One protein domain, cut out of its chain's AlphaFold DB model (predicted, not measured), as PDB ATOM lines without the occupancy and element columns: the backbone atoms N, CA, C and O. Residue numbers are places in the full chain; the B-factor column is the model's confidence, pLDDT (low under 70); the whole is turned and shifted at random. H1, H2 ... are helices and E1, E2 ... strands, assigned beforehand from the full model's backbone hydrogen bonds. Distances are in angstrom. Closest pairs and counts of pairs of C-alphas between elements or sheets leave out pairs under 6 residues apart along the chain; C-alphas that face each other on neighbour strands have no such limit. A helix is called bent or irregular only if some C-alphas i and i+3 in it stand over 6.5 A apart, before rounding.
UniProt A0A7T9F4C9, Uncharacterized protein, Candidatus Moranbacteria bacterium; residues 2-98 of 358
ATOM      1  N   LYS A   2      34.935  35.437  -2.592       20.12
ATOM      2  CA  LYS A   2      34.215  36.696  -2.347       20.12
ATOM      3  C   LYS A   2      33.094  36.732  -3.391       20.12
ATOM      4  O   LYS A   2      33.405  36.751  -4.578       20.12
ATOM      5  N   GLN A   3      31.830  36.669  -2.976       31.78
ATOM      6  CA  GLN A   3      30.756  37.327  -3.737       31.78
ATOM      7  C   GLN A   3      30.856  38.826  -3.397       31.78
ATOM      8  O   GLN A   3      31.357  39.173  -2.331       31.78
ATOM      9  N   ILE A   4      30.508  39.760  -4.278       34.25
ATOM     10  CA  ILE A   4      29.166  40.364  -4.399       34.25
ATOM     11  C   ILE A   4      29.363  41.443  -5.498       34.25
ATOM     12  O   ILE A   4      30.294  42.233  -5.395       34.25
ATOM     13  N   ASN A   5      28.690  41.421  -6.653       32.53
ATOM     14  CA  ASN A   5      27.296  41.824  -6.853       32.53
ATOM     15  C   ASN A   5      26.635  41.003  -7.977       32.53
ATOM     16  O   ASN A   5      26.950  41.161  -9.152       32.53
ATOM     17  N   GLY A   6      25.688  40.148  -7.597       35.06
ATOM     18  CA  GLY A   6      24.848  39.355  -8.493       35.06
ATOM     19  C   GLY A   6      24.119  38.310  -7.658       35.06
ATOM     20  O   GLY A   6      24.734  37.350  -7.204       35.06
ATOM     21  N   ARG A   7      22.841  38.543  -7.339       39.44
ATOM     22  CA  ARG A   7      22.054  37.649  -6.474       39.44
ATOM     23  C   ARG A   7      21.837  36.307  -7.182       39.44
ATOM     24  O   ARG A   7      21.073  36.230  -8.142       39.44
ATOM     25  N   PHE A   8      22.468  35.249  -6.686       46.06
ATOM     26  CA  PHE A   8      22.129  33.876  -7.051       46.06
ATOM     27  C   PHE A   8      20.777  33.524  -6.416       46.06
ATOM     28  O   PHE A   8      20.564  33.773  -5.229       46.06
ATOM     29  N   CYS A   9      19.842  32.972  -7.191       49.78
ATOM     30  CA  CYS A   9      18.644  32.352  -6.635       49.78
ATOM     31  C   CYS A   9      18.828  30.840  -6.679       49.78
ATOM     32  O   CYS A   9      18.771  30.225  -7.742       49.78
ATOM     33  N   ILE A  10      19.031  30.246  -5.510       59.41
ATOM     34  CA  ILE A  10      18.932  28.802  -5.344       59.41
ATOM     35  C   ILE A  10      17.441  28.502  -5.177       59.41
ATOM     36  O   ILE A  10      16.803  29.026  -4.262       59.41
ATOM     37  N   SER A  11      16.848  27.730  -6.095       67.31
ATOM     38  CA  SER A  11      15.465  27.277  -5.914       67.31
ATOM     39  C   SER A  11      15.389  26.434  -4.647       67.31
ATOM     40  O   SER A  11      16.227  25.552  -4.446       67.31
ATOM     41  N   LYS A  12      14.366  26.659  -3.816       74.62
ATOM     42  CA  LYS A  12      14.118  25.859  -2.608       74.62
ATOM     43  C   LYS A  12      14.112  24.355  -2.920       74.62
ATOM     44  O   LYS A  12      14.699  23.580  -2.177       74.62
ATOM     45  N   ALA A  13      13.568  23.969  -4.077       77.69
ATOM     46  CA  ALA A  13      13.547  22.582  -4.536       77.69
ATOM     47  C   ALA A  13      14.953  21.964  -4.688       77.69
ATOM     48  O   ALA A  13      15.134  20.789  -4.379       77.69
ATOM     49  N   PHE A  14      15.955  22.736  -5.127       85.31
ATOM     50  CA  PHE A  14      17.328  22.240  -5.287       85.31
ATOM     51  C   PHE A  14      17.992  22.004  -3.929       85.31
ATOM     52  O   PHE A  14      18.598  20.956  -3.702       85.31
ATOM     53  N   THR A  15      17.834  22.953  -3.003       83.31
ATOM     54  CA  THR A  15      18.379  22.845  -1.645       83.31
ATOM     55  C   THR A  15      17.718  21.709  -0.867       83.31
ATOM     56  O   THR A  15      18.417  20.905  -0.249       83.31
ATOM     57  N   ASP A  16      16.389  21.604  -0.934       88.62
ATOM     58  CA  ASP A  16      15.623  20.563  -0.244       88.62
ATOM     59  C   ASP A  16      16.036  19.170  -0.736       88.62
ATOM     60  O   ASP A  16      16.273  18.272   0.074       88.62
ATOM     61  N   MET A  17      16.232  19.010  -2.050       91.56
ATOM     62  CA  MET A  17      16.692  17.754  -2.640       91.56
ATOM     63  C   MET A  17      18.103  17.367  -2.187       91.56
ATOM     64  O   MET A  17      18.359  16.200  -1.870       91.56
ATOM     65  N   ALA A  18      19.023  18.333  -2.120       90.12
ATOM     66  CA  ALA A  18      20.381  18.093  -1.639       90.12
ATOM     67  C   ALA A  18      20.393  17.672  -0.160       90.12
ATOM     68  O   ALA A  18      21.092  16.727   0.214       90.12
ATOM     69  N   ILE A  19      19.579  18.323   0.677       92.31
ATOM     70  CA  ILE A  19      19.427  17.980   2.097       92.31
ATOM     71  C   ILE A  19      18.804  16.589   2.256       92.31
ATOM     72  O   ILE A  19      19.302  15.781   3.043       92.31
ATOM     73  N   GLN A  20      17.736  16.292   1.514       94.06
ATOM     74  CA  GLN A  20      17.060  14.997   1.566       94.06
ATOM     75  C   GLN A  20      17.990  13.867   1.115       94.06
ATOM     76  O   GLN A  20      18.097  12.857   1.807       94.06
ATOM     77  N   SER A  21      18.704  14.054   0.004       94.38
ATOM     78  CA  SER A  21      19.663  13.068  -0.502       94.38
ATOM     79  C   SER A  21      20.774  12.814   0.513       94.38
ATOM     80  O   SER A  21      21.060  11.660   0.824       94.38
ATOM     81  N   LYS A  22      21.319  13.872   1.130       94.56
ATOM     82  CA  LYS A  22      22.332  13.742   2.184       94.56
ATOM     83  C   LYS A  22      21.828  12.942   3.389       94.56
ATOM     84  O   LYS A  22      22.561  12.097   3.890       94.56
ATOM     85  N   LYS A  23      20.583  13.162   3.835       94.94
ATOM     86  CA  LYS A  23      19.955  12.369   4.915       94.94
ATOM     87  C   LYS A  23      19.778  10.893   4.548       94.94
ATOM     88  O   LYS A  23      19.764  10.051   5.434       94.94
ATOM     89  N   GLN A  24      19.643  10.594   3.260       95.25
ATOM     90  CA  GLN A  24      19.533   9.237   2.723       95.25
ATOM     91  C   GLN A  24      20.894   8.611   2.377       95.25
ATOM     92  O   GLN A  24      20.912   7.603   1.680       95.25
ATOM     93  N   GLY A  25      22.020   9.229   2.758       95.50
ATOM     94  CA  GLY A  25      23.349   8.716   2.411       95.50
ATOM     95  C   GLY A  25      23.680   8.802   0.914       95.50
ATOM     96  O   GLY A  25      24.545   8.075   0.418       95.50
ATOM     97  N   LYS A  26      23.016   9.693   0.166       95.88
ATOM     98  CA  LYS A  26      23.181   9.866  -1.286       95.88
ATOM     99  C   LYS A  26      23.752  11.237  -1.632       95.88
ATOM    100  O   LYS A  26      23.405  12.253  -1.032       95.88
ATOM    101  N   TYR A  27      24.615  11.264  -2.641       96.62
ATOM    102  CA  TYR A  27      25.155  12.501  -3.198       96.62
ATOM    103  C   TYR A  27      24.148  13.150  -4.158       96.62
ATOM    104  O   TYR A  27      23.533  12.459  -4.968       96.62
ATOM    105  N   PHE A  28      24.018  14.478  -4.101       96.38
ATOM    106  CA  PHE A  28      23.262  15.269  -5.073       96.38
ATOM    107  C   PHE A  28      24.086  16.505  -5.481       96.38
ATOM    108  O   PHE A  28      24.706  17.123  -4.605       96.38
ATOM    109  N   PRO A  29      24.144  16.860  -6.780       95.75
ATOM    110  CA  PRO A  29      24.895  18.022  -7.247       95.75
ATOM    111  C   PRO A  29      24.301  19.337  -6.728       95.75
ATOM    112  O   PRO A  29      23.114  19.441  -6.433       95.75
ATOM    113  N   GLN A  30      25.128  20.377  -6.654       93.50
ATOM    114  CA  GLN A  30      24.644  21.731  -6.398       93.50
ATOM    115  C   GLN A  30      24.127  22.328  -7.703       93.50
ATOM    116  O   GLN A  30      24.814  22.279  -8.724       93.50
ATOM    117  N   VAL A  31      22.915  22.879  -7.665       92.38
ATOM    118  CA  VAL A  31      22.210  23.394  -8.842       92.38
ATOM    119  C   VAL A  31      21.720  24.804  -8.554       92.38
ATOM    120  O   VAL A  31      21.083  25.050  -7.529       92.38
ATOM    121  N   GLU A  32      22.001  25.731  -9.464       87.88
ATOM    122  CA  GLU A  32      21.631  27.136  -9.331       87.88
ATOM    123  C   GLU A  32      21.121  27.697 -10.660       87.88
ATOM    124  O   GLU A  32      21.608  27.347 -11.735       87.88
ATOM    125  N   VAL A  33      20.157  28.615 -10.582       85.06
ATOM    126  CA  VAL A  33      19.666  29.373 -11.738       85.06
ATOM    127  C   VAL A  33      19.880  30.857 -11.431       85.06
ATOM    128  O   VAL A  33      19.042  31.485 -10.771       85.06
ATOM    129  N   PRO A  34      21.038  31.430 -11.810       77.81
ATOM    130  CA  PRO A  34      21.320  32.836 -11.564       77.81
ATOM    131  C   PRO A  34      20.284  33.721 -12.265       77.81
ATOM    132  O   PRO A  34      19.975  33.547 -13.444       77.81
ATOM    133  N   LYS A  35      19.756  34.698 -11.525       70.75
ATOM    134  CA  LYS A  35      18.871  35.731 -12.064       70.75
ATOM    135  C   LYS A  35      19.722  36.936 -12.449       70.75
ATOM    136  O   LYS A  35      20.262  37.598 -11.563       70.75
ATOM    137  N   SER A  36      19.826  37.252 -13.739       61.16
ATOM    138  CA  SER A  36      20.296  38.576 -14.163       61.16
ATOM    139  C   SER A  36      19.106  39.521 -14.296       61.16
ATOM    140  O   SER A  36      18.078  39.161 -14.864       61.16
ATOM    141  N   LYS A  37      19.233  40.727 -13.736       58.22
ATOM    142  CA  LYS A  37      18.323  41.834 -14.034       58.22
ATOM    143  C   LYS A  37      18.931  42.646 -15.169       58.22
ATOM    144  O   LYS A  37      20.056  43.121 -15.023       58.22
ATOM    145  N   THR A  38      18.177  42.841 -16.240       51.62
ATOM    146  CA  THR A  38      18.542  43.742 -17.337       51.62
ATOM    147  C   THR A  38      17.471  44.829 -17.398       51.62
ATOM    148  O   THR A  38      16.323  44.566 -17.750       51.62
ATOM    149  N   GLY A  39      17.818  46.053 -16.987       58.06
ATOM    150  CA  GLY A  39      16.861  47.165 -16.893       58.06
ATOM    151  C   GLY A  39      15.907  47.084 -15.690       58.06
ATOM    152  O   GLY A  39      16.128  46.313 -14.753       58.06
ATOM    153  N   LYS A  40      14.866  47.933 -15.687       57.62
ATOM    154  CA  LYS A  40      13.967  48.105 -14.531       57.62
ATOM    155  C   LYS A  40      13.030  46.910 -14.283       57.62
ATOM    156  O   LYS A  40      12.792  46.625 -13.116       57.62
ATOM    157  N   ASP A  41      12.632  46.139 -15.306       55.00
ATOM    158  CA  ASP A  41      11.523  45.169 -15.154       55.00
ATOM    159  C   ASP A  41      11.689  43.781 -15.815       55.00
ATOM    160  O   ASP A  41      10.725  43.021 -15.877       55.00
ATOM    161  N   LYS A  42      12.884  43.367 -16.269       56.66
ATOM    162  CA  LYS A  42      13.088  41.994 -16.788       56.66
ATOM    163  C   LYS A  42      14.164  41.228 -16.023       56.66
ATOM    164  O   LYS A  42      15.343  41.583 -16.022       56.66
ATOM    165  N   ILE A  43      13.732  40.154 -15.358       56.91
ATOM    166  CA  ILE A  43      14.610  39.083 -14.889       56.91
ATOM    167  C   ILE A  43      14.727  38.087 -16.038       56.91
ATOM    168  O   ILE A  43      13.793  37.330 -16.289       56.91
ATOM    169  N   GLU A  44      15.875  38.060 -16.698       59.19
ATOM    170  CA  GLU A  44      16.244  36.946 -17.567       59.19
ATOM    171  C   GLU A  44      17.197  36.051 -16.777       59.19
ATOM    172  O   GLU A  44      18.283  36.470 -16.376       59.19
ATOM    173  N   SER A  45      16.793  34.813 -16.496       58.16
ATOM    174  CA  SER A  45      17.750  33.767 -16.137       58.16
ATOM    175  C   SER A  45      18.134  33.034 -17.415       58.16
ATOM    176  O   SER A  45      17.302  32.332 -17.984       58.16
ATOM    177  N   SER A  46      19.368  33.207 -17.884       67.94
ATOM    178  CA  SER A  46      19.791  32.695 -19.196       67.94
ATOM    179  C   SER A  46      20.496  31.338 -19.156       67.94
ATOM    180  O   SER A  46      20.784  30.783 -20.211       67.94
ATOM    181  N   HIS A  47      20.820  30.796 -17.976       83.31
ATOM    182  CA  HIS A  47      21.595  29.557 -17.888       83.31
ATOM    183  C   HIS A  47      21.462  28.830 -16.544       83.31
ATOM    184  O   HIS A  47      21.243  29.446 -15.504       83.31
ATOM    185  N   LEU A  48      21.648  27.507 -16.583       90.06
ATOM    186  CA  LEU A  48      21.764  26.621 -15.424       90.06
ATOM    187  C   LEU A  48      23.236  26.512 -15.006       90.06
ATOM    188  O   LEU A  48      24.107  26.292 -15.848       90.06
ATOM    189  N   LEU A  49      23.516  26.636 -13.713       92.56
ATOM    190  CA  LEU A  49      24.821  26.323 -13.138       92.56
ATOM    191  C   LEU A  49      24.724  25.031 -12.340       92.56
ATOM    192  O   LEU A  49      23.844  24.875 -11.496       92.56
ATOM    193  N   VAL A  50      25.654  24.117 -12.604       95.25
ATOM    194  CA  VAL A  50      25.752  22.841 -11.903       95.25
ATOM    195  C   VAL A  50      27.179  22.668 -11.407       95.25
ATOM    196  O   VAL A  50      28.125  22.728 -12.190       95.25
ATOM    197  N   GLN A  51      27.330  22.441 -10.106       95.88
ATOM    198  CA  GLN A  51      28.586  22.030  -9.491       95.88
ATOM    199  C   GLN A  51      28.443  20.591  -9.000       95.88
ATOM    200  O   GLN A  51      27.556  20.261  -8.211       95.88
ATOM    201  N   VAL A  52      29.335  19.724  -9.471       97.00
ATOM    202  CA  VAL A  52      29.209  18.277  -9.304       97.00
ATOM    203  C   VAL A  52      30.572  17.630  -9.080       97.00
ATOM    204  O   VAL A  52      31.545  17.938  -9.760       97.00
ATOM    205  N   SER A  53      30.633  16.706  -8.122       96.88
ATOM    206  CA  SER A  53      31.726  15.747  -7.990       96.88
ATOM    207  C   SER A  53      31.374  14.517  -8.816       96.88
ATOM    208  O   SER A  53      30.527  13.720  -8.412       96.88
ATOM    209  N   ILE A  54      32.023  14.376  -9.972       97.00
ATOM    210  CA  ILE A  54      31.831  13.245 -10.891       97.00
ATOM    211  C   ILE A  54      31.952  11.893 -10.160       97.00
ATOM    212  O   ILE A  54      30.991  11.124 -10.206       97.00
ATOM    213  N   PRO A  55      33.036  11.603  -9.405       95.94
ATOM    214  CA  PRO A  55      33.159  10.311  -8.734       95.94
ATOM    215  C   PRO A  55      32.114  10.104  -7.629       95.94
ATOM    216  O   PRO A  55      31.595   9.000  -7.506       95.94
ATOM    217  N   LYS A  56      31.709  11.135  -6.864       96.06
ATOM    218  CA  LYS A  56      30.624  10.952  -5.874       96.06
ATOM    219  C   LYS A  56      29.280  10.674  -6.533       96.06
ATOM    220  O   LYS A  56      28.490   9.925  -5.969       96.06
ATOM    221  N   LEU A  57      29.018  11.268  -7.694       97.38
ATOM    222  CA  LEU A  57      27.781  11.029  -8.426       97.38
ATOM    223  C   LEU A  57      27.708   9.597  -8.973       97.38
ATOM    224  O   LEU A  57      26.649   8.978  -8.900       97.38
ATOM    225  N   LEU A  58      28.820   9.079  -9.498       96.62
ATOM    226  CA  LEU A  58      28.886   7.737 -10.082       96.62
ATOM    227  C   LEU A  58      29.030   6.633  -9.033       96.62
ATOM    228  O   LEU A  58      28.344   5.617  -9.094       96.62
ATOM    229  N   TYR A  59      29.916   6.841  -8.063       95.25
ATOM    230  CA  TYR A  59      30.404   5.797  -7.163       95.25
ATOM    231  C   TYR A  59      30.026   6.027  -5.708       95.25
ATOM    232  O   TYR A  59      30.493   5.305  -4.834       95.25
ATOM    233  N   GLY A  60      29.272   7.085  -5.405       95.31
ATOM    234  CA  GLY A  60      28.955   7.463  -4.031       95.31
ATOM    235  C   GLY A  60      30.172   7.873  -3.200       95.31
ATOM    236  O   GLY A  60      30.024   8.108  -2.014       95.31
ATOM    237  N   THR A  61      31.377   7.989  -3.757       94.69
ATOM    238  CA  THR A  61      32.565   8.453  -3.031       94.69
ATOM    239  C   THR A  61      33.505   9.196  -3.970       94.69
ATOM    240  O   THR A  61      33.574   8.896  -5.156       94.69
ATOM    241  N   ASN A  62      34.248  10.172  -3.447       93.25
ATOM    242  CA  ASN A  62      35.323  10.831  -4.191       93.25
ATOM    243  C   ASN A  62      36.675  10.122  -4.016       93.25
ATOM    244  O   ASN A  62      37.682  10.698  -4.420       93.25
ATOM    245  N   LEU A  63      36.736   8.935  -3.400       93.12
ATOM    246  CA  LEU A  63      37.978   8.166  -3.282       93.12
ATOM    247  C   LEU A  63      38.546   7.809  -4.663       93.12
ATOM    248  O   LEU A  63      39.750   7.943  -4.888       93.12
ATOM    249  N   PHE A  64      37.664   7.397  -5.573       92.62
ATOM    250  CA  PHE A  64      38.026   6.989  -6.920       92.62
ATOM    251  C   PHE A  64      38.279   8.181  -7.842       92.62
ATOM    252  O   PHE A  64      37.790   9.298  -7.631       92.62
ATOM    253  N   GLU A  65      39.080   7.920  -8.862       93.94
ATOM    254  CA  GLU A  65      39.339   8.806  -9.987       93.94
ATOM    255  C   GLU A  65      38.491   8.358 -11.176       93.94
ATOM    256  O   GLU A  65      38.145   7.182 -11.277       93.94
ATOM    257  N   VAL A  66      38.147   9.307 -12.042       92.81
ATOM    258  CA  VAL A  66      37.322   9.059 -13.230       92.81
ATOM    259  C   VAL A  66      38.183   9.086 -14.480       92.81
ATOM    260  O   VAL A  66      39.187   9.802 -14.528       92.81
ATOM    261  N   ASP A  67      37.779   8.326 -15.487       90.62
ATOM    262  CA  ASP A  67      38.448   8.268 -16.784       90.62
ATOM    263  C   ASP A  67      37.440   8.360 -17.944       90.62
ATOM    264  O   ASP A  67      36.283   8.743 -17.771       90.62
ATOM    265  N   GLU A  68      37.882   8.057 -19.160       90.94
ATOM    266  CA  GLU A  68      37.053   8.162 -20.355       90.94
ATOM    267  C   GLU A  68      35.861   7.196 -20.375       90.94
ATOM    268  O   GLU A  68      34.828   7.539 -20.959       90.94
ATOM    269  N   ILE A  69      35.956   6.026 -19.728       92.31
ATOM    270  CA  ILE A  69      34.840   5.063 -19.703       92.31
ATOM    271  C   ILE A  69      33.683   5.568 -18.830       92.31
ATOM    272  O   ILE A  69      32.529   5.198 -19.052       92.31
ATOM    273  N   ASP A  70      33.975   6.493 -17.915       94.75
ATOM    274  CA  ASP A  70      33.002   7.113 -17.017       94.75
ATOM    275  C   ASP A  70      32.223   8.261 -17.654       94.75
ATOM    276  O   ASP A  70      31.202   8.700 -17.115       94.75
ATOM    277  N   TYR A  71      32.662   8.744 -18.816       96.31
ATOM    278  CA  TYR A  71      32.102   9.925 -19.463       96.31
ATOM    279  C   TYR A  71      30.608   9.786 -19.799       96.31
ATOM    280  O   TYR A  71      29.785  10.619 -19.406       96.31
ATOM    281  N   ALA A  72      30.239   8.721 -20.514       97.56
ATOM    282  CA  ALA A  72      28.853   8.456 -20.897       97.56
ATOM    283  C   ALA A  72      27.957   8.146 -19.678       97.56
ATOM    284  O   ALA A  72      26.902   8.784 -19.551       97.56
ATOM    285  N   PRO A  73      28.362   7.249 -18.750       97.81
ATOM    286  CA  PRO A  73      27.651   7.036 -17.493       97.81
ATOM    287  C   PRO A  73      27.422   8.331 -16.709       97.81
ATOM    288  O   PRO A  73      26.319   8.554 -16.212       97.81
ATOM    289  N   PHE A  74      28.419   9.220 -16.652       98.12
ATOM    290  CA  PHE A  74      28.298  10.506 -15.971       98.12
ATOM    291  C   PHE A  74      27.252  11.414 -16.619       98.12
ATOM    292  O   PHE A  74      26.373  11.920 -15.918       98.12
ATOM    293  N   CYS A  75      27.306  11.596 -17.941       98.56
ATOM    294  CA  CYS A  75      26.354  12.449 -18.656       98.56
ATOM    295  C   CYS A  75      24.910  11.978 -18.444       98.56
ATOM    296  O   CYS A  75      24.022  12.785 -18.157       98.56
ATOM    297  N   LYS A  76      24.690  10.660 -18.529       98.50
ATOM    298  CA  LYS A  76      23.389  10.038 -18.265       98.50
ATOM    299  C   LYS A  76      22.952  10.260 -16.819       98.50
ATOM    300  O   LYS A  76      21.859  10.768 -16.581       98.50
ATOM    301  N   LYS A  77      23.820   9.943 -15.857       98.19
ATOM    302  CA  LYS A  77      23.491  10.024 -14.433       98.19
ATOM    303  C   LYS A  77      23.186  11.455 -13.990       98.19
ATOM    304  O   LYS A  77      22.256  11.669 -13.218       98.19
ATOM    305  N   LEU A  78      23.931  12.443 -14.488       98.19
ATOM    306  CA  LEU A  78      23.671  13.845 -14.164       98.19
ATOM    307  C   LEU A  78      22.338  14.329 -14.747       98.19
ATOM    308  O   LEU A  78      21.589  15.010 -14.051       98.19
ATOM    309  N   SER A  79      22.025  13.950 -15.989       97.75
ATOM    310  CA  SER A  79      20.729  14.233 -16.621       97.75
ATOM    311  C   SER A  79      19.564  13.668 -15.792       97.75
ATOM    312  O   SER A  79      18.622  14.398 -15.478       97.75
ATOM    313  N   GLU A  80      19.671  12.417 -15.335       96.75
ATOM    314  CA  GLU A  80      18.671  11.777 -14.470       96.75
ATOM    315  C   GLU A  80      18.496  12.502 -13.126       96.75
ATOM    316  O   GLU A  80      17.368  12.739 -12.693       96.75
ATOM    317  N   GLU A  81      19.588  12.888 -12.455       95.50
ATOM    318  CA  GLU A  81      19.497  13.605 -11.175       95.50
ATOM    319  C   GLU A  81      18.889  15.007 -11.329       95.50
ATOM    320  O   GLU A  81      18.099  15.433 -10.484       95.50
ATOM    321  N   LEU A  82      19.192  15.718 -12.419       94.50
ATOM    322  CA  LEU A  82      18.576  17.015 -12.715       94.50
ATOM    323  C   LEU A  82      17.076  16.877 -13.022       94.50
ATOM    324  O   LEU A  82      16.270  17.691 -12.563       94.50
ATOM    325  N   TRP A  83      16.671  15.801 -13.699       92.88
ATOM    326  CA  TRP A  83      15.258  15.521 -13.953       92.88
ATOM    327  C   TRP A  83      14.445  15.348 -12.662       92.88
ATOM    328  O   TRP A  83      13.309  15.818 -12.579       92.88
ATOM    329  N   ARG A  84      15.033  14.767 -11.604       90.81
ATOM    330  CA  ARG A  84      14.371  14.610 -10.289       90.81
ATOM    331  C   ARG A  84      13.969  15.941  -9.655       90.81
ATOM    332  O   ARG A  84      13.015  15.982  -8.883       90.81
ATOM    333  N   VAL A  85      14.655  17.031 -10.005       90.56
ATOM    334  CA  VAL A  85      14.309  18.404  -9.595       90.56
ATOM    335  C   VAL A  85      13.620  19.200 -10.706       90.56
ATOM    336  O   VAL A  85      13.599  20.429 -10.671       90.56
ATOM    337  N   LYS A  86      13.012  18.495 -11.671       90.12
ATOM    338  CA  LYS A  86      12.245  19.042 -12.800       90.12
ATOM    339  C   LYS A  86      13.071  19.933 -13.734       90.12
ATOM    340  O   LYS A  86      12.533  20.834 -14.372       90.12
ATOM    341  N   VAL A  87      14.377  19.684 -13.819       90.56
ATOM    342  CA  VAL A  87      15.277  20.353 -14.761       90.56
ATOM    343  C   VAL A  87      15.497  19.425 -15.955       90.56
ATOM    344  O   VAL A  87      16.172  18.404 -15.850       90.56
ATOM    345  N   ALA A  88      14.888  19.770 -17.090       90.94
ATOM    346  CA  ALA A  88      14.971  18.993 -18.322       90.94
ATOM    347  C   ALA A  88      16.304  19.256 -19.039       90.94
ATOM    348  O   ALA A  88      16.487  20.299 -19.663       90.94
ATOM    349  N   VAL A  89      17.241  18.318 -18.924       93.38
ATOM    350  CA  VAL A  89      18.574  18.374 -19.544       93.38
ATOM    351  C   VAL A  89      18.861  17.003 -20.134       93.38
ATOM    352  O   VAL A  89      18.738  16.005 -19.427       93.38
ATOM    353  N   THR A  90      19.249  16.931 -21.405       97.06
ATOM    354  CA  THR A  90      19.654  15.668 -22.042       97.06
ATOM    355  C   THR A  90      21.123  15.343 -21.738       97.06
ATOM    356  O   THR A  90      21.905  16.247 -21.428       97.06
ATOM    357  N   PRO A  91      21.563  14.078 -21.874       98.06
ATOM    358  CA  PRO A  91      22.985  13.737 -21.773       98.06
ATOM    359  C   PRO A  91      23.868  14.530 -22.753       98.06
ATOM    360  O   PRO A  91      24.996  14.882 -22.419       98.06
ATOM    361  N   GLU A  92      23.347  14.876 -23.934       97.94
ATOM    362  CA  GLU A  92      24.042  15.721 -24.911       97.94
ATOM    363  C   GLU A  92      24.202  17.169 -24.423       97.94
ATOM    364  O   GLU A  92      25.247  17.790 -24.633       97.94
ATOM    365  N   ASN A  93      23.205  17.712 -23.721       96.50
ATOM    366  CA  ASN A  93      23.344  19.021 -23.086       96.50
ATOM    367  C   ASN A  93      24.442  19.004 -22.010       96.50
ATOM    368  O   ASN A  93      25.200  19.965 -21.913       96.50
ATOM    369  N   VAL A  94      24.562  17.915 -21.239       97.75
ATOM    370  CA  VAL A  94      25.644  17.742 -20.249       97.75
ATOM    371  C   VAL A  94      27.009  17.654 -20.933       97.75
ATOM    372  O   VAL A  94      27.936  18.363 -20.546       97.75
ATOM    373  N   ALA A  95      27.121  16.836 -21.980       97.69
ATOM    374  CA  ALA A  95      28.335  16.670 -22.780       97.69
ATOM    375  C   ALA A  95      28.877  18.007 -23.318       97.69
ATOM    376  O   ALA A  95      30.077  18.281 -23.248       97.69
ATOM    377  N   ASN A  96      27.981  18.856 -23.821       96.75
ATOM    378  CA  ASN A  96      28.319  20.144 -24.423       96.75
ATOM    379  C   ASN A  96      28.299  21.315 -23.423       96.75
ATOM    380  O   ASN A  96      28.461  22.469 -23.825       96.75
ATOM    381  N   ALA A  97      28.108  21.051 -22.126       96.75
ATOM    382  CA  ALA A  97      28.068  22.093 -21.110       96.75
ATOM    383  C   ALA A  97      29.424  22.800 -20.999       96.75
ATOM    384  O   ALA A  97      30.467  22.155 -20.875       96.75
ATOM    385  N   ILE A  98      29.399  24.136 -21.007       96.31
ATOM    386  CA  ILE A  98      30.593  24.967 -20.829       96.31
ATOM    387  C   ILE A  98      31.110  24.805 -19.402       96.31
ATOM    388  O   ILE A  98      30.394  25.064 -18.430       96.31
TER     389      ILE A  98
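What this domain is: This is residues 2 to 98 of the 358 residues of an uncharacterized protein of Candidatus Moranbacteria bacterium (UniProt A0A7T9F4C9). A long two-stranded ribbon, E1 running on into E2 and then E3 and E4 coming back, makes the long axis, and its E2 and E3 hairpin reaches away from the helices. At the other end H1 packs on E1 with its residues 13 to 18, and the long helix H3, with H2 and H4 packed on it, lies near H1, with 5 pairs of C-alphas within 10 A. The printed part has 97 residues with four named helices and four named strands, in the order H1, E1, E2, E3, E4, H2, H3, H4, and its class is mixed, helices and strands. The ribbon is two antiparallel two-stranded sheets, E1 - E4 and E2 - E3. The whole is only just compact, close to loose, with a radius of gyration of the C-alphas of 15.0 A, and elongated, with spans of 47 by 31 by 29 A.

Where its parts are: H1 covers residues 12 to 23, from C-alpha 12 at (14.118, 25.859, -2.608), and is 16.5 A long. E1, residues 30 to 34, is 12.7 A long. E2 is residues 36 to 38, E3 residues 42 to 44 and E4 residues 49 to 51. H2 is residues 54 to 59. H3, residues 68 to 84, is 25.6 A long and only just irregular: C-alphas 69 and 72 are 7.0 A apart. H4, residues 91 to 95, ends with C-alpha 95 at (28.335, 16.670, -22.780).

How they stand to each other: E1 and E4 are antiparallel neighbours at 159 degrees, with N 30 and O 51 at 2.9 A and N 49 and O 32 at 2.8 A, within hydrogen-bond range. E1 runs on into E2 across one residue, at 6 degrees. E2 and E3 form a hairpin, antiparallel at 140 degrees, with N 38 and O 42 at 3.1 A. Residues 8 to 9 also pair, antiparallel, with residues 33 to 34 of E1. The closest C-alphas of H1 and E1 are those of Phe 14 and Val 31, 6.1 A apart. H1 and H3 are near each other, with 5 pairs of C-alphas within 10 A. H3 touches H2 with residues 73 to 78 alone, closest at the C-alphas of Leu 58 and Phe 74, 6.5 A, about perpendicular at 89 degrees. H3 touches H4 with residues 72 to 79 alone, closest at the C-alphas of Cys 75 and Pro 91, 4.8 A. H2 and H4 are apart. In H1, H2 and H4 every O i to N i+4 pair is within hydrogen-bond range; in H3, 11 of 13 are.

The domain as a whole: The two C-alphas farthest apart are those of Lys 40 and Phe 64, 48.2 A. The printed part has no cut, and no link is long. The mean pLDDT of the printed part is 83.9; residues 2 to 11 and 36 to 46 are under 70.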